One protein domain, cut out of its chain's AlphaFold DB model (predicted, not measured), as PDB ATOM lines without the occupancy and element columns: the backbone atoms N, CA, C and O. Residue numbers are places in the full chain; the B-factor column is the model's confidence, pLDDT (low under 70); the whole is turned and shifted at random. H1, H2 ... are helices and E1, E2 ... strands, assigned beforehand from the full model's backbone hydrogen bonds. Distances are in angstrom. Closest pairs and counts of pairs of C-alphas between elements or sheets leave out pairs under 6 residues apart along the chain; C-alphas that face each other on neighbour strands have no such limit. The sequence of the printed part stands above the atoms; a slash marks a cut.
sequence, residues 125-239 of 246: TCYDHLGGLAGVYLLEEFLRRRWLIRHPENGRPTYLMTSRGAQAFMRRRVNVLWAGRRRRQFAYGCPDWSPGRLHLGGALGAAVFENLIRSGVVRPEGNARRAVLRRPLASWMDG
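This is residues 125 to 239 of the 246 residues of the protein "Transcriptional regulator ArsR family" of Armatimonadetes bacterium CSP1-3 (UniProt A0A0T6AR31). A rounded, compact body has helices H1 and H4 and the small strand hairpin E4 and E5 in its middle, with the short strand E1 beside E5 and H4, and two further strand hairpins at its opposite ends: H1 leads to E2 and E3 at one end, H4 to E6 and E7 at the other. The shorter helices H2 and H3 lie on the side away from the turn between E4 and E5, H3 packing on H4, and the small helix H5 comes close to H1. The printed part has 115 residues with five named helices and seven named strands, in the order E1 H1 E2 E3 H2 H3 E4 E5 H4 E6 E7 H5, and its class is mixed, helices and strands. There are three sheets of two antiparallel strands, E2 - E3, E4 - E5 and E6 - E7. The radius of gyration of the C-alphas is 13.1 A, and the spans are 37 by 32 by 27 A.

The strand E1, residues 129 to 131, begins at C-alpha 129, (170.487, 141.438, 168.028). H1, residues 132 to 144, is 18.5 A long from first to last C-alpha. E2, residues 148 to 151, spans 9.2 A, and E3, residues 158 to 161, spans 10.2 A. H2, residues 163 to 171, is 12.5 A long, and H3, residues 176 to 181, is 8.8 A. E4 is residues 188 to 191, 9.6 A, and E5 residues 198 to 201, 8.7 A. H4, residues 202 to 214, begins at C-alpha 202, (166.312, 134.801, 168.658), and is 18.6 A long. E6 is residues 218 to 221, 9.6 A, and E7 residues 226 to 229, 10.2 A. H5, residues 233 to 237, ends at C-alpha 237, (184.710, 136.308, 175.024).

E1 pairs with no named strand, but residues 125 to 126 pair antiparallel with residues 129 to 130 of it. E1 has 10 pairs of C-alphas within 8 A of H4, the closest those of His 129 and Ala 206, 4.5 A apart. H1 has 13 such pairs with E5, the closest Val 136 and His 199, 4.3 A. H1 and H4 are near each other, with 6 pairs of C-alphas within 10 A. The hairpin E2 and E3 has N 149 and O 160 at 2.9 A. The closest C-alphas of E3 and E4 are those of Thr 158 and Tyr 188, 4.2 A apart. H1 and H2 are close but not clearly touching, Phe 142 and Gly 165 having the closest C-alphas, 7.7 A apart. H2 and H3 touch only at the corner, and only just, with 3 pairs of C-alphas within 8 A, the closest Phe 169 and Val 176 at 7.0 A. H3 and H4 touch, with C-alphas of Ala 179 and Ala 203 closest at 4.7 A, at a steep tilt of 42 degrees, opposite ways; H4 does so with residues 203 to 207 alone. The hairpin E4 and E5 has N 190 and O 199 at 2.8 A, within hydrogen-bond range. In the hairpin E6 and E7, N 221 and O 226 are 2.8 A apart. H1 and H5 are close but not clearly touching, Ala 134 and Leu 233 having the closest C-alphas, 7.6 A apart. In H1, H2, H3, H4 and H5 every O i to N i+4 pair is within hydrogen-bond range.

The two C-alphas farthest apart are those of Pro 152 and Gly 222, 38.7 A. The printed part has no cut, and no link is long; those from E2 to E3, H3 to E4 and E4 to E5 are short, and the others are tight. The mean pLDDT of the printed part is 82.7, and it is under 70 at residues 152, 154, 193 to 196, 222 to 226 and 239.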
ATOM      1  N   THR A 125     173.073 146.673 164.219       78.69
ATOM      2  CA  THR A 125     171.925 145.992 164.811       78.69
ATOM      3  C   THR A 125     171.096 145.330 163.710       78.69
ATOM      4  O   THR A 125     170.635 145.990 162.773       78.69
ATOM      5  N   CYS A 126     170.892 144.018 163.803       80.06
ATOM      6  CA  CYS A 126     169.887 143.306 163.023       80.06
ATOM      7  C   CYS A 126     168.642 143.153 163.899       80.06
ATOM      8  O   CYS A 126     168.544 142.237 164.702       80.06
ATOM      9  N   TYR A 127     167.709 144.097 163.777       80.56
ATOM     10  CA  TYR A 127     166.528 144.195 164.638       80.56
ATOM     11  C   TYR A 127     166.872 144.429 166.118       80.56
ATOM     12  O   TYR A 127     167.116 145.571 166.494       80.56
ATOM     13  N   ASP A 128     166.923 143.375 166.929       81.00
ATOM     14  CA  ASP A 128     167.193 143.410 168.370       81.00
ATOM     15  C   ASP A 128     168.457 142.632 168.770       81.00
ATOM     16  O   ASP A 128     168.706 142.423 169.954       81.00
ATOM     17  N   HIS A 129     169.257 142.190 167.798       87.50
ATOM     18  CA  HIS A 129     170.487 141.438 168.028       87.50
ATOM     19  C   HIS A 129     171.654 141.983 167.195       87.50
ATOM     20  O   HIS A 129     171.477 142.764 166.254       87.50
ATOM     21  N   LEU A 130     172.874 141.581 167.555       88.88
ATOM     22  CA  LEU A 130     174.090 142.033 166.886       88.88
ATOM     23  C   LEU A 130     174.228 141.373 165.507       88.88
ATOM     24  O   LEU A 130     174.229 140.148 165.397       88.88
ATOM     25  N   GLY A 131     174.377 142.189 164.467       82.69
ATOM     26  CA  GLY A 131     174.629 141.766 163.091       82.69
ATOM     27  C   GLY A 131     175.946 142.318 162.537       82.69
ATOM     28  O   GLY A 131     176.715 142.979 163.240       82.69
ATOM     29  N   GLY A 132     176.206 142.058 161.255       79.56
ATOM     30  CA  GLY A 132     177.510 142.323 160.645       79.56
ATOM     31  C   GLY A 132     178.560 141.295 161.074       79.56
ATOM     32  O   GLY A 132     178.248 140.303 161.738       79.56
ATOM     33  N   LEU A 133     179.822 141.539 160.718       76.94
ATOM     34  CA  LEU A 133     180.939 140.630 161.010       76.94
ATOM     35  C   LEU A 133     181.092 140.342 162.511       76.94
ATOM     36  O   LEU A 133     181.416 139.219 162.880       76.94
ATOM     37  N   ALA A 134     180.789 141.317 163.368       83.19
ATOM     38  CA  ALA A 134     180.753 141.163 164.818       83.19
ATOM     39  C   ALA A 134     179.739 140.101 165.281       83.19
ATOM     40  O   ALA A 134     180.062 139.243 166.103       83.19
ATOM     41  N   GLY A 135     178.519 140.135 164.735       87.56
ATOM     42  CA  GLY A 135     177.484 139.145 165.040       87.56
ATOM     43  C   GLY A 135     177.835 137.748 164.523       87.56
ATOM     44  O   GLY A 135     177.581 136.758 165.210       87.56
ATOM     45  N   VAL A 136     178.447 137.671 163.335       84.38
ATOM     46  CA  VAL A 136     178.920 136.404 162.753       84.38
ATOM     47  C   VAL A 136     180.019 135.792 163.620       84.38
ATOM     48  O   VAL A 136     179.915 134.631 164.008       84.38
ATOM     49  N   TYR A 137     181.024 136.591 163.986       84.88
ATOM     50  CA  TYR A 137     182.142 136.162 164.825       84.88
ATOM     51  C   TYR A 137     181.673 135.547 166.148       84.88
ATOM     52  O   TYR A 137     182.152 134.488 166.544       84.88
ATOM     53  N   LEU A 138     180.705 136.177 166.825       89.88
ATOM     54  CA  LEU A 138     180.179 135.639 168.081       89.88
ATOM     55  C   LEU A 138     179.519 134.277 167.892       89.88
ATOM     56  O   LEU A 138     179.762 133.374 168.688       89.88
ATOM     57  N   LEU A 139     178.703 134.114 166.847       91.69
ATOM     58  CA  LEU A 139     178.055 132.832 166.591       91.69
ATOM     59  C   LEU A 139     179.086 131.738 166.284       91.69
ATOM     60  O   LEU A 139     178.988 130.642 166.837       91.69
ATOM     61  N   GLU A 140     180.084 132.036 165.453       84.44
ATOM     62  CA  GLU A 140     181.184 131.113 165.152       84.44
ATOM     63  C   GLU A 140     181.943 130.717 166.424       84.44
ATOM     64  O   GLU A 140     182.168 129.531 166.662       84.44
ATOM     65  N   GLU A 141     182.254 131.673 167.301       86.00
ATOM     66  CA  GLU A 141     182.914 131.398 168.576       86.00
ATOM     67  C   GLU A 141     182.047 130.575 169.538       86.00
ATOM     68  O   GLU A 141     182.561 129.683 170.218       86.00
ATOM     69  N   PHE A 142     180.738 130.829 169.602       93.44
ATOM     70  CA  PHE A 142     179.829 130.040 170.438       93.44
ATOM     71  C   PHE A 142     179.750 128.588 169.972       93.44
ATOM     72  O   PHE A 142     179.729 127.685 170.811       93.44
ATOM     73  N   LEU A 143     179.756 128.352 168.658       89.75
ATOM     74  CA  LEU A 143     179.793 127.007 168.085       89.75
ATOM     75  C   LEU A 143     181.156 126.343 168.310       89.75
ATOM     76  O   LEU A 143     181.219 125.223 168.815       89.75
ATOM     77  N   ARG A 144     182.257 127.051 168.026       87.38
ATOM     78  CA  ARG A 144     183.631 126.549 168.199       87.38
ATOM     79  C   ARG A 144     183.916 126.146 169.646       87.38
ATOM     80  O   ARG A 144     184.527 125.112 169.897       87.38
ATOM     81  N   ARG A 145     183.445 126.938 170.614       88.12
ATOM     82  CA  ARG A 145     183.591 126.658 172.054       88.12
ATOM     83  C   ARG A 145     182.533 125.681 172.594       88.12
ATOM     84  O   ARG A 145     182.527 125.420 173.799       88.12
ATOM     85  N   ARG A 146     181.648 125.155 171.734       93.19
ATOM     86  CA  ARG A 146     180.508 124.282 172.076       93.19
ATOM     87  C   ARG A 146     179.583 124.873 173.143       93.19
ATOM     88  O   ARG A 146     179.055 124.151 173.984       93.19
ATOM     89  N   TRP A 147     179.412 126.192 173.161       95.69
ATOM     90  CA  TRP A 147     178.390 126.848 173.988       95.69
ATOM     91  C   TRP A 147     177.011 126.686 173.364       95.69
ATOM     92  O   TRP A 147     176.016 126.530 174.068       95.69
ATOM     93  N   LEU A 148     176.993 126.695 172.035       95.88
ATOM     94  CA  LEU A 148     175.854 126.337 171.219       95.88
ATOM     95  C   LEU A 148     176.213 125.119 170.371       95.88
ATOM     96  O   LEU A 148     177.365 124.954 169.968       95.88
ATOM     97  N   ILE A 149     175.215 124.299 170.077       92.75
ATOM     98  CA  ILE A 149     175.290 123.222 169.089       92.75
ATOM     99  C   ILE A 149     174.152 123.393 168.092       92.75
ATOM    100  O   ILE A 149     173.095 123.928 168.429       92.75
ATOM    101  N   ARG A 150     174.377 122.980 166.843       90.75
ATOM    102  CA  ARG A 150     173.323 122.977 165.826       90.75
ATOM    103  C   ARG A 150     172.287 121.923 166.193       90.75
ATOM    104  O   ARG A 150     172.659 120.792 166.488       90.75
ATOM    105  N   HIS A 151     171.019 122.309 166.169       84.69
ATOM    106  CA  HIS A 151     169.920 121.362 166.251       84.69
ATOM    107  C   HIS A 151     169.670 120.776 164.849       84.69
ATOM    108  O   HIS A 151     169.678 121.540 163.876       84.69
ATOM    109  N   PRO A 152     169.511 119.450 164.708       66.62
ATOM    110  CA  PRO A 152     169.245 118.821 163.421       66.62
ATOM    111  C   PRO A 152     167.769 119.009 163.041       66.62
ATOM    112  O   PRO A 152     166.925 118.179 163.351       66.62
ATOM    113  N   GLU A 153     167.451 120.115 162.372       71.94
ATOM    114  CA  GLU A 153     166.124 120.382 161.804       71.94
ATOM    115  C   GLU A 153     166.227 120.835 160.345       71.94
ATOM    116  O   GLU A 153     167.169 121.531 159.951       71.94
ATOM    117  N   ASN A 154     165.214 120.477 159.553       50.69
ATOM    118  CA  ASN A 154     165.071 120.921 158.171       50.69
ATOM    119  C   ASN A 154     164.545 122.365 158.147       50.69
ATOM    120  O   ASN A 154     163.411 122.626 158.541       50.69
ATOM    121  N   GLY A 155     165.365 123.312 157.682       70.00
ATOM    122  CA  GLY A 155     164.975 124.716 157.533       70.00
ATOM    123  C   GLY A 155     166.054 125.700 157.982       70.00
ATOM    124  O   GLY A 155     167.243 125.524 157.716       70.00
ATOM    125  N   ARG A 156     165.639 126.788 158.639       72.06
ATOM    126  CA  ARG A 156     166.571 127.782 159.188       72.06
ATOM    127  C   ARG A 156     167.387 127.139 160.318       72.06
ATOM    128  O   ARG A 156     166.770 126.603 161.231       72.06
ATOM    129  N   PRO A 157     168.729 127.256 160.338       83.69
ATOM    130  CA  PRO A 157     169.536 126.643 161.390       83.69
ATOM    131  C   PRO A 157     169.110 127.112 162.780       83.69
ATOM    132  O   PRO A 157     169.128 128.312 163.058       83.69
ATOM    133  N   THR A 158     168.752 126.181 163.654       90.62
ATOM    134  CA  THR A 158     168.434 126.429 165.064       90.62
ATOM    135  C   THR A 158     169.590 125.955 165.944       90.62
ATOM    136  O   THR A 158     170.416 125.129 165.539       90.62
ATOM    137  N   TYR A 159     169.713 126.543 167.134       93.06
ATOM    138  CA  TYR A 159     170.809 126.238 168.052       93.06
ATOM    139  C   TYR A 159     170.287 125.872 169.435       93.06
ATOM    140  O   TYR A 159     169.462 126.589 170.004       93.06
ATOM    141  N   LEU A 160     170.828 124.794 169.994       93.25
ATOM    142  CA  LEU A 160     170.642 124.437 171.394       93.25
ATOM    143  C   LEU A 160     171.804 124.966 172.225       93.25
ATOM    144  O   LEU A 160     172.954 124.963 171.781       93.25
ATOM    145  N   MET A 161     171.505 125.400 173.445       95.50
ATOM    146  CA  MET A 161     172.521 125.785 174.418       95.50
ATOM    147  C   MET A 161     172.970 124.570 175.217       95.50
ATOM    148  O   MET A 161     172.150 123.827 175.745       95.50
ATOM    149  N   THR A 162     174.282 124.391 175.331       95.38
ATOM    150  CA  THR A 162     174.866 123.345 176.175       95.38
ATOM    151  C   THR A 162     174.978 123.824 177.624       95.38
ATOM    152  O   THR A 162     174.999 125.030 177.885       95.38
ATOM    153  N   SER A 163     175.163 122.909 178.578       94.00
ATOM    154  CA  SER A 163     175.437 123.268 179.982       94.00
ATOM    155  C   SER A 163     176.685 124.156 180.118       94.00
ATOM    156  O   SER A 163     176.695 125.124 180.881       94.00
ATOM    157  N   ARG A 164     177.719 123.899 179.301       93.69
ATOM    158  CA  ARG A 164     178.923 124.743 179.209       93.69
ATOM    159  C   ARG A 164     178.591 126.150 178.711       93.69
ATOM    160  O   ARG A 164     179.127 127.126 179.236       93.69
ATOM    161  N   GLY A 165     177.718 126.250 177.708       94.38
ATOM    162  CA  GLY A 165     177.214 127.519 177.198       94.38
ATOM    163  C   GLY A 165     176.455 128.298 178.260       94.38
ATOM    164  O   GLY A 165     176.778 129.460 178.492       94.38
ATOM    165  N   ALA A 166     175.532 127.648 178.971       93.62
ATOM    166  CA  ALA A 166     174.772 128.266 180.054       93.62
ATOM    167  C   ALA A 166     175.700 128.886 181.113       93.62
ATOM    168  O   ALA A 166     175.591 130.076 181.410       93.62
ATOM    169  N   GLN A 167     176.686 128.130 181.606       92.56
ATOM    170  CA  GLN A 167     177.681 128.640 182.559       92.56
ATOM    171  C   GLN A 167     178.487 129.819 181.998       92.56
ATOM    172  O   GLN A 167     178.738 130.805 182.692       92.56
ATOM    173  N   ALA A 168     178.907 129.736 180.735       92.94
ATOM    174  CA  ALA A 168     179.679 130.792 180.101       92.94
ATOM    175  C   ALA A 168     178.868 132.085 179.918       92.94
ATOM    176  O   ALA A 168     179.385 133.174 180.179       92.94
ATOM    177  N   PHE A 169     177.607 131.981 179.507       94.19
ATOM    178  CA  PHE A 169     176.709 133.121 179.372       94.19
ATOM    179  C   PHE A 169     176.377 133.743 180.736       94.19
ATOM    180  O   PHE A 169     176.452 134.965 180.872       94.19
ATOM    181  N   MET A 170     176.139 132.928 181.771       90.38
ATOM    182  CA  MET A 170     175.929 133.411 183.144       90.38
ATOM    183  C   MET A 170     177.140 134.174 183.689       90.38
ATOM    184  O   MET A 170     176.978 135.280 184.199       90.38
ATOM    185  N   ARG A 171     178.368 133.665 183.500       90.50
ATOM    186  CA  ARG A 171     179.601 134.386 183.891       90.50
ATOM    187  C   ARG A 171     179.748 135.745 183.201       90.50
ATOM    188  O   ARG A 171     180.380 136.646 183.739       90.50
ATOM    189  N   ARG A 172     179.145 135.908 182.021       89.50
ATOM    190  CA  ARG A 172     179.098 137.173 181.268       89.50
ATOM    191  C   ARG A 172     177.881 138.026 181.610       89.50
ATOM    192  O   ARG A 172     177.708 139.082 181.016       89.50
ATOM    193  N   ARG A 173     177.056 137.607 182.573       90.94
ATOM    194  CA  ARG A 173     175.800 138.262 182.976       90.94
ATOM    195  C   ARG A 173     174.764 138.340 181.845       90.94
ATOM    196  O   ARG A 173     173.959 139.269 181.796       90.94
ATOM    197  N   VAL A 174     174.787 137.388 180.911       92.56
ATOM    198  CA  VAL A 174     173.727 137.233 179.906       92.56
ATOM    199  C   VAL A 174     172.544 136.531 180.570       92.56
ATOM    200  O   VAL A 174     172.699 135.447 181.133       92.56
ATOM    201  N   ASN A 175     171.355 137.134 180.502       86.94
ATOM    202  CA  ASN A 175     170.150 136.589 181.129       86.94
ATOM    203  C   ASN A 175     169.526 135.470 180.274       86.94
ATOM    204  O   ASN A 175     168.535 135.664 179.568       86.94
ATOM    205  N   VAL A 176     170.141 134.287 180.325       88.19
ATOM    206  CA  VAL A 176     169.703 133.109 179.558       88.19
ATOM    207  C   VAL A 176     168.371 132.536 180.044       88.19
ATOM    208  O   VAL A 176     167.610 132.017 179.232       88.19
ATOM    209  N   LEU A 177     168.056 132.679 181.337       81.81
ATOM    210  CA  LEU A 177     166.785 132.232 181.916       81.81
ATOM    211  C   LEU A 177     165.616 133.021 181.328       81.81
ATOM    212  O   LEU A 177     164.624 132.444 180.890       81.81
ATOM    213  N   TRP A 178     165.754 134.343 181.254       77.75
ATOM    214  CA  TRP A 178     164.738 135.184 180.637       77.75
ATOM    215  C   TRP A 178     164.652 134.977 179.122       77.75
ATOM    216  O   TRP A 178     163.552 134.959 178.572       77.75
ATOM    217  N   ALA A 179     165.783 134.743 178.449       77.06
ATOM    218  CA  ALA A 179     165.777 134.359 177.039       77.06
ATOM    219  C   ALA A 179     164.989 133.054 176.803       77.06
ATOM    220  O   ALA A 179     164.228 132.976 175.842       77.06
ATOM    221  N   GLY A 180     165.112 132.068 177.696       77.75
ATOM    222  CA  GLY A 180     164.364 130.807 177.633       77.75
ATOM    223  C   GLY A 180     162.853 130.945 177.863       77.75
ATOM    224  O   GLY A 180     162.091 130.138 177.348       77.75
ATOM    225  N   ARG A 181     162.402 131.980 178.589       80.31
ATOM    226  CA  ARG A 181     160.975 132.218 178.899       80.31
ATOM    227  C   ARG A 181     160.219 133.027 177.837       80.31
ATOM    228  O   ARG A 181     159.009 133.209 177.943       80.31
ATOM    229  N   ARG A 182     160.906 133.566 176.827       76.38
ATOM    230  CA  ARG A 182     160.277 134.376 175.771       76.38
ATOM    231  C   ARG A 182     159.437 133.489 174.838       76.38
ATOM    232  O   ARG A 182     159.898 132.439 174.411       76.38
ATOM    233  N   ARG A 183     158.254 133.963 174.414       77.75
ATOM    234  CA  ARG A 183     157.370 133.289 173.428       77.75
ATOM    235  C   ARG A 183     157.885 133.382 171.978       77.75
ATOM    236  O   ARG A 183     157.141 133.729 171.068       77.75
ATOM    237  N   ARG A 184     159.181 133.160 171.754       80.75
ATOM    238  CA  ARG A 184     159.823 133.181 170.429       80.75
ATOM    239  C   ARG A 184     160.991 132.204 170.395       80.75
ATOM    240  O   ARG A 184     161.509 131.843 171.445       80.75
ATOM    241  N   GLN A 185     161.460 131.860 169.196       85.25
ATOM    242  CA  GLN A 185     162.613 130.975 169.011       85.25
ATOM    243  C   GLN A 185     163.805 131.395 169.892       85.25
ATOM    244  O   GLN A 185     164.240 132.555 169.860       85.25
ATOM    245  N   PHE A 186     164.345 130.444 170.659       90.88
ATOM    246  CA  PHE A 186     165.421 130.704 171.616       90.88
ATOM    247  C   PHE A 186     166.712 131.166 170.925       90.88
ATOM    248  O   PHE A 186     167.204 132.256 171.214       90.88
ATOM    249  N   ALA A 187     167.226 130.382 169.975       93.25
ATOM    250  CA  ALA A 187     168.424 130.711 169.210       93.25
ATOM    251  C   ALA A 187     168.340 130.152 167.781       93.25
ATOM    252  O   ALA A 187     167.999 128.987 167.576       93.25
ATOM    253  N   TYR A 188     168.665 130.985 166.792       90.38
ATOM    254  CA  TYR A 188     168.707 130.586 165.383       90.38
ATOM    255  C   TYR A 188     169.779 131.350 164.601       90.38
ATOM    256  O   TYR A 188     170.254 132.406 165.023       90.38
ATOM    257  N   GLY A 189     170.128 130.836 163.425       88.44
ATOM    258  CA  GLY A 189     171.025 131.464 162.465       88.44
ATOM    259  C   GLY A 189     170.286 132.515 161.655       88.44
ATOM    260  O   GLY A 189     169.449 132.207 160.804       88.44
ATOM    261  N   CYS A 190     170.555 133.778 161.952       85.56
ATOM    262  CA  CYS A 190     170.011 134.900 161.215       85.56
ATOM    263  C   CYS A 190     170.919 135.229 160.026       85.56
ATOM    264  O   CYS A 190     172.110 135.442 160.254       85.56
ATOM    265  N   PRO A 191     170.407 135.255 158.781       78.88
ATOM    266  CA  PRO A 191     171.226 135.597 157.624       78.88
ATOM    267  C   PRO A 191     171.848 136.988 157.760       78.88
ATOM    268  O   PRO A 191     171.131 137.983 157.893       78.88
ATOM    269  N   ASP A 192     173.179 137.058 157.708       70.62
ATOM    270  CA  ASP A 192     173.875 138.337 157.611       70.62
ATOM    271  C   ASP A 192     173.819 138.874 156.173       70.62
ATOM    272  O   ASP A 192     173.515 138.156 155.220       70.62
ATOM    273  N   TRP A 193     174.156 140.154 155.989       57.28
ATOM    274  CA  TRP A 193     174.346 140.712 154.653       57.28
ATOM    275  C   TRP A 193     175.436 139.960 153.887       57.28
ATOM    276  O   TRP A 193     175.330 139.866 152.676       57.28
ATOM    277  N   SER A 194     176.447 139.395 154.550       48.69
ATOM    278  CA  SER A 194     177.463 138.573 153.882       48.69
ATOM    279  C   SER A 194     176.888 137.210 153.447       48.69
ATOM    280  O   SER A 194     176.422 136.461 154.311       48.69
ATOM    281  N   PRO A 195     176.946 136.832 152.151       45.28
ATOM    282  CA  PRO A 195     176.382 135.572 151.663       45.28
ATOM    283  C   PRO A 195     176.914 134.360 152.431       45.28
ATOM    284  O   PRO A 195     178.121 134.235 152.638       45.28
ATOM    285  N   GLY A 196     176.009 133.469 152.842       63.59
ATOM    286  CA  GLY A 196     176.345 132.224 153.540       63.59
ATOM    287  C   GLY A 196     176.769 132.385 155.005       63.59
ATOM    288  O   GLY A 196     177.066 131.384 155.652       63.59
ATOM    289  N   ARG A 197     176.784 133.609 155.551       70.88
ATOM    290  CA  ARG A 197     177.110 133.853 156.961       70.88
ATOM    291  C   ARG A 197     175.847 134.027 157.792       70.88
ATOM    292  O   ARG A 197     174.882 134.661 157.369       70.88
ATOM    293  N   LEU A 198     175.884 133.474 158.997       84.19
ATOM    294  CA  LEU A 198     174.808 133.573 159.973       84.19
ATOM    295  C   LEU A 198     175.336 134.305 161.205       84.19
ATOM    296  O   LEU A 198     176.473 134.085 161.612       84.19
ATOM    297  N   HIS A 199     174.509 135.150 161.807       89.38
ATOM    298  CA  HIS A 199     174.726 135.671 163.152       89.38
ATOM    299  C   HIS A 199     173.630 135.170 164.092       89.38
ATOM    300  O   HIS A 199     172.582 134.689 163.656       89.38
ATOM    301  N   LEU A 200     173.872 135.248 165.398       93.75
ATOM    302  CA  LEU A 200     172.934 134.735 166.389       93.75
ATOM    303  C   LEU A 200     171.683 135.622 166.459       93.75
ATOM    304  O   LEU A 200     171.759 136.780 166.868       93.75
ATOM    305  N   GLY A 201     170.535 135.064 166.084       88.81
ATOM    306  CA  GLY A 201     169.218 135.654 166.308       88.81
ATOM    307  C   GLY A 201     168.424 134.906 167.381       88.81
ATOM    308  O   GLY A 201     168.884 133.911 167.945       88.81
ATOM    309  N   GLY A 202     167.213 135.386 167.660       87.94
ATOM    310  CA  GLY A 202     166.312 134.801 168.658       87.94
ATOM    311  C   GLY A 202     166.405 135.470 170.030       87.94
ATOM    312  O   GLY A 202     166.997 136.537 170.198       87.94
ATOM    313  N   ALA A 203     165.772 134.861 171.031       91.38
ATOM    314  CA  ALA A 203     165.792 135.362 172.404       91.38
ATOM    315  C   ALA A 203     167.215 135.479 172.975       91.38
ATOM    316  O   ALA A 203     167.550 136.504 173.570       91.38
ATOM    317  N   LEU A 204     168.070 134.488 172.719       95.00
ATOM    318  CA  LEU A 204     169.463 134.495 173.151       95.00
ATOM    319  C   LEU A 204     170.284 135.571 172.431       95.00
ATOM    320  O   LEU A 204     171.066 136.265 173.076       95.00
ATOM    321  N   GLY A 205     170.086 135.749 171.120       93.19
ATOM    322  CA  GLY A 205     170.775 136.791 170.347       93.19
ATOM    323  C   GLY A 205     170.526 138.194 170.900       93.19
ATOM    324  O   GLY A 205     171.466 138.977 171.045       93.19
ATOM    325  N   ALA A 206     169.284 138.481 171.294       88.75
ATOM    326  CA  ALA A 206     168.937 139.749 171.927       88.75
ATOM    327  C   ALA A 206     169.533 139.895 173.331       88.75
ATOM    328  O   ALA A 206     170.101 140.936 173.642       88.75
ATOM    329  N   ALA A 207     169.478 138.845 174.158       92.38
ATOM    330  CA  ALA A 207     170.057 138.877 175.504       92.38
ATOM    331  C   ALA A 207     171.583 139.091 175.481       92.38
ATOM    332  O   ALA A 207     172.133 139.804 176.323       92.38
ATOM    333  N   VAL A 208     172.277 138.500 174.502       94.75
ATOM    334  CA  VAL A 208     173.711 138.733 174.277       94.75
ATOM    335  C   VAL A 208     173.955 140.178 173.851       94.75
ATOM    336  O   VAL A 208     174.831 140.835 174.408       94.75
ATOM    337  N   PHE A 209     173.179 140.696 172.897       92.25
ATOM    338  CA  PHE A 209     173.343 142.068 172.422       92.25
ATOM    339  C   PHE A 209     173.089 143.108 173.520       92.25
ATOM    340  O   PHE A 209     173.904 144.007 173.720       92.25
ATOM    341  N   GLU A 210     172.023 142.936 174.295       88.50
ATOM    342  CA  GLU A 210     171.696 143.767 175.454       88.50
ATOM    343  C   GLU A 210     172.835 143.774 176.482       88.50
ATOM    344  O   GLU A 210     173.216 144.825 176.999       88.50
ATOM    345  N   ASN A 211     173.444 142.615 176.743       92.50
ATOM    346  CA  ASN A 211     174.595 142.526 177.635       92.50
ATOM    347  C   ASN A 211     175.848 143.215 177.065       92.50
ATOM    348  O   ASN A 211     176.572 143.878 177.808       92.50
ATOM    349  N   LEU A 212     176.105 143.109 175.760       90.12
ATOM    350  CA  LEU A 212     177.218 143.807 175.106       90.12
ATOM    351  C   LEU A 212     177.067 145.330 175.186       90.12
ATOM    352  O   LEU A 212     178.068 146.031 175.335       90.12
ATOM    353  N   ILE A 213     175.831 145.833 175.140       88.25
ATOM    354  CA  ILE A 213     175.532 147.249 175.375       88.25
ATOM    355  C   ILE A 213     175.780 147.608 176.841       88.25
ATOM    356  O   ILE A 213     176.558 148.513 177.128       88.25
ATOM    357  N   ARG A 214     175.184 146.860 177.781       87.25
ATOM    358  CA  ARG A 214     175.328 147.106 179.229       87.25
ATOM    359  C   ARG A 214     176.775 147.054 179.719       87.25
ATOM    360  O   ARG A 214     177.138 147.778 180.635       87.25
ATOM    361  N   SER A 215     177.602 146.196 179.125       85.75
ATOM    362  CA  SER A 215     179.027 146.062 179.461       85.75
ATOM    363  C   SER A 215     179.932 147.070 178.739       85.75
ATOM    364  O   SER A 215     181.156 147.016 178.892       85.75
ATOM    365  N   GLY A 216     179.356 147.973 177.935       84.56
ATOM    366  CA  GLY A 216     180.084 149.000 177.193       84.56
ATOM    367  C   GLY A 216     180.952 148.455 176.057       84.56
ATOM    368  O   GLY A 216     181.851 149.145 175.588       84.56
ATOM    369  N   VAL A 217     180.731 147.213 175.616       83.50
ATOM    370  CA  VAL A 217     181.469 146.610 174.492       83.50
ATOM    371  C   VAL A 217     180.939 147.135 173.165       83.50
ATOM    372  O   VAL A 217     181.715 147.421 172.251       83.50
ATOM    373  N   VAL A 218     179.621 147.302 173.075       85.25
ATOM    374  CA  VAL A 218     178.929 147.849 171.910       85.25
ATOM    375  C   VAL A 218     178.177 149.106 172.320       85.25
ATOM    376  O   VAL A 218     177.518 149.130 173.352       85.25
ATOM    377  N   ARG A 219     178.222 150.142 171.484       84.00
ATOM    378  CA  ARG A 219     177.386 151.330 171.638       84.00
ATOM    379  C   ARG A 219     176.489 151.499 170.410       84.00
ATOM    380  O   ARG A 219     177.033 151.627 169.312       84.00
ATOM    381  N   PRO A 220     175.155 151.516 170.554       78.12
ATOM    382  CA  PRO A 220     174.259 151.919 169.474       78.12
ATOM    383  C   PRO A 220     174.554 153.362 169.035       78.12
ATOM    384  O   PRO A 220     174.874 154.211 169.867       78.12
ATOM    385  N   GLU A 221     174.465 153.646 167.738       74.00
ATOM    386  CA  GLU A 221     174.677 154.984 167.177       74.00
ATOM    387  C   GLU A 221     173.467 155.477 166.386       74.00
ATOM    388  O   GLU A 221     173.100 154.912 165.353       74.00
ATOM    389  N   GLY A 222     172.901 156.593 166.857       61.38
ATOM    390  CA  GLY A 222     171.793 157.290 166.212       61.38
ATOM    391  C   GLY A 222     170.544 156.424 166.029       61.38
ATOM    392  O   GLY A 222     170.389 155.363 166.631       61.38
ATOM    393  N   ASN A 223     169.650 156.878 165.153       54.66
ATOM    394  CA  ASN A 223     168.378 156.206 164.865       54.66
ATOM    395  C   ASN A 223     168.496 155.130 163.754       54.66
ATOM    396  O   ASN A 223     167.517 154.520 163.337       54.66
ATOM    397  N   ALA A 224     169.706 154.895 163.229       52.31
ATOM    398  CA  ALA A 224     169.921 154.203 161.957       52.31
ATOM    399  C   ALA A 224     170.648 152.856 162.098       52.31
ATOM    400  O   ALA A 224     171.667 152.664 161.451       52.31
ATOM    401  N   ARG A 225     170.165 151.913 162.928       66.69
ATOM    402  CA  ARG A 225     170.674 150.513 163.056       66.69
ATOM    403  C   ARG A 225     172.210 150.355 163.135       66.69
ATOM    404  O   ARG A 225     172.734 149.265 162.897       66.69
ATOM    405  N   ARG A 226     172.938 151.422 163.464       68.38
ATOM    406  CA  ARG A 226     174.393 151.456 163.580       68.38
ATOM    407  C   ARG A 226     174.751 151.098 165.004       68.38
ATOM    408  O   ARG A 226     174.080 151.494 165.953       68.38
ATOM    409  N   ALA A 227     175.818 150.335 165.140       74.44
ATOM    410  CA  ALA A 227     176.400 150.020 166.423       74.44
ATOM    411  C   ALA A 227     177.915 150.032 166.253       74.44
ATOM    412  O   ALA A 227     178.427 149.596 165.225       74.44
ATOM    413  N   VAL A 228     178.627 150.549 167.244       78.50
ATOM    414  CA  VAL A 228     180.084 150.667 167.217       78.50
ATOM    415  C   VAL A 228     180.668 149.805 168.319       78.50
ATOM    416  O   VAL A 228     180.217 149.858 169.465       78.50
ATOM    417  N   LEU A 229     181.687 149.021 167.975       76.69
ATOM    418  CA  LEU A 229     182.504 148.332 168.963       76.69
ATOM    419  C   LEU A 229     183.377 149.356 169.683       76.69
ATOM    420  O   LEU A 229     184.257 149.973 169.088       76.69
ATOM    421  N   ARG A 230     183.127 149.531 170.976       78.75
ATOM    422  CA  ARG A 230     183.975 150.327 171.867       78.75
ATOM    423  C   ARG A 230     185.143 149.509 172.403       78.75
ATOM    424  O   ARG A 230     186.171 150.071 172.759       78.75
ATOM    425  N   ARG A 231     184.985 148.184 172.457       72.31
ATOM    426  CA  ARG A 231     186.000 147.240 172.935       72.31
ATOM    427  C   ARG A 231     186.036 145.988 172.054       72.31
ATOM    428  O   ARG A 231     185.012 145.641 171.460       72.31
ATOM    429  N   PRO A 232     187.171 145.269 171.982       75.50
ATOM    430  CA  PRO A 232     187.252 144.027 171.218       75.50
ATOM    431  C   PRO A 232     186.312 142.954 171.778       75.50
ATOM    432  O   PRO A 232     186.350 142.668 172.978       75.50
ATOM    433  N   LEU A 233     185.539 142.285 170.918       78.38
ATOM    434  CA  LEU A 233     184.669 141.171 171.326       78.38
ATOM    435  C   LEU A 233     185.444 140.026 171.983       78.38
ATOM    436  O   LEU A 233     184.931 139.409 172.911       78.38
ATOM    437  N   ALA A 234     186.692 139.793 171.568       72.62
ATOM    438  CA  ALA A 234     187.584 138.822 172.198       72.62
ATOM    439  C   ALA A 234     187.723 139.061 173.715       72.62
ATOM    440  O   ALA A 234     187.653 138.122 174.499       72.62
ATOM    441  N   SER A 235     187.796 140.324 174.158       72.06
ATOM    442  CA  SER A 235     187.913 140.644 175.590       72.06
ATOM    443  C   SER A 235     186.673 140.234 176.396       72.06
ATOM    444  O   SER A 235     186.793 139.707 177.503       72.06
ATOM    445  N   TRP A 236     185.480 140.389 175.812       83.25
ATOM    446  CA  TRP A 236     184.227 139.893 176.383       83.25
ATOM    447  C   TRP A 236     184.152 138.357 176.316       83.25
ATOM    448  O   TRP A 236     183.755 137.696 177.281       83.25
ATOM    449  N   MET A 237     184.616 137.761 175.213       79.56
ATOM    450  CA  MET A 237     184.710 136.308 175.024       79.56
ATOM    451  C   MET A 237     185.688 135.627 175.980       79.56
ATOM    452  O   MET A 237     185.477 134.461 176.304       79.56
ATOM    453  N   ASP A 238     186.683 136.332 176.502       75.38
ATOM    454  CA  ASP A 238     187.647 135.787 177.465       75.38
ATOM    455  C   ASP A 238     187.267 136.092 178.922       75.38
ATOM    456  O   ASP A 238     187.954 135.671 179.846       75.38
ATOM    457  N   GLY A 239     186.136 136.771 179.151       68.94
ATOM    458  CA  GLY A 239     185.627 137.055 180.495       68.94
ATOM    459  C   GLY A 239     186.332 138.213 181.205       68.94
ATOM    460  O   GLY A 239     186.113 138.412 182.397       68.94
TER     461      GLY A 239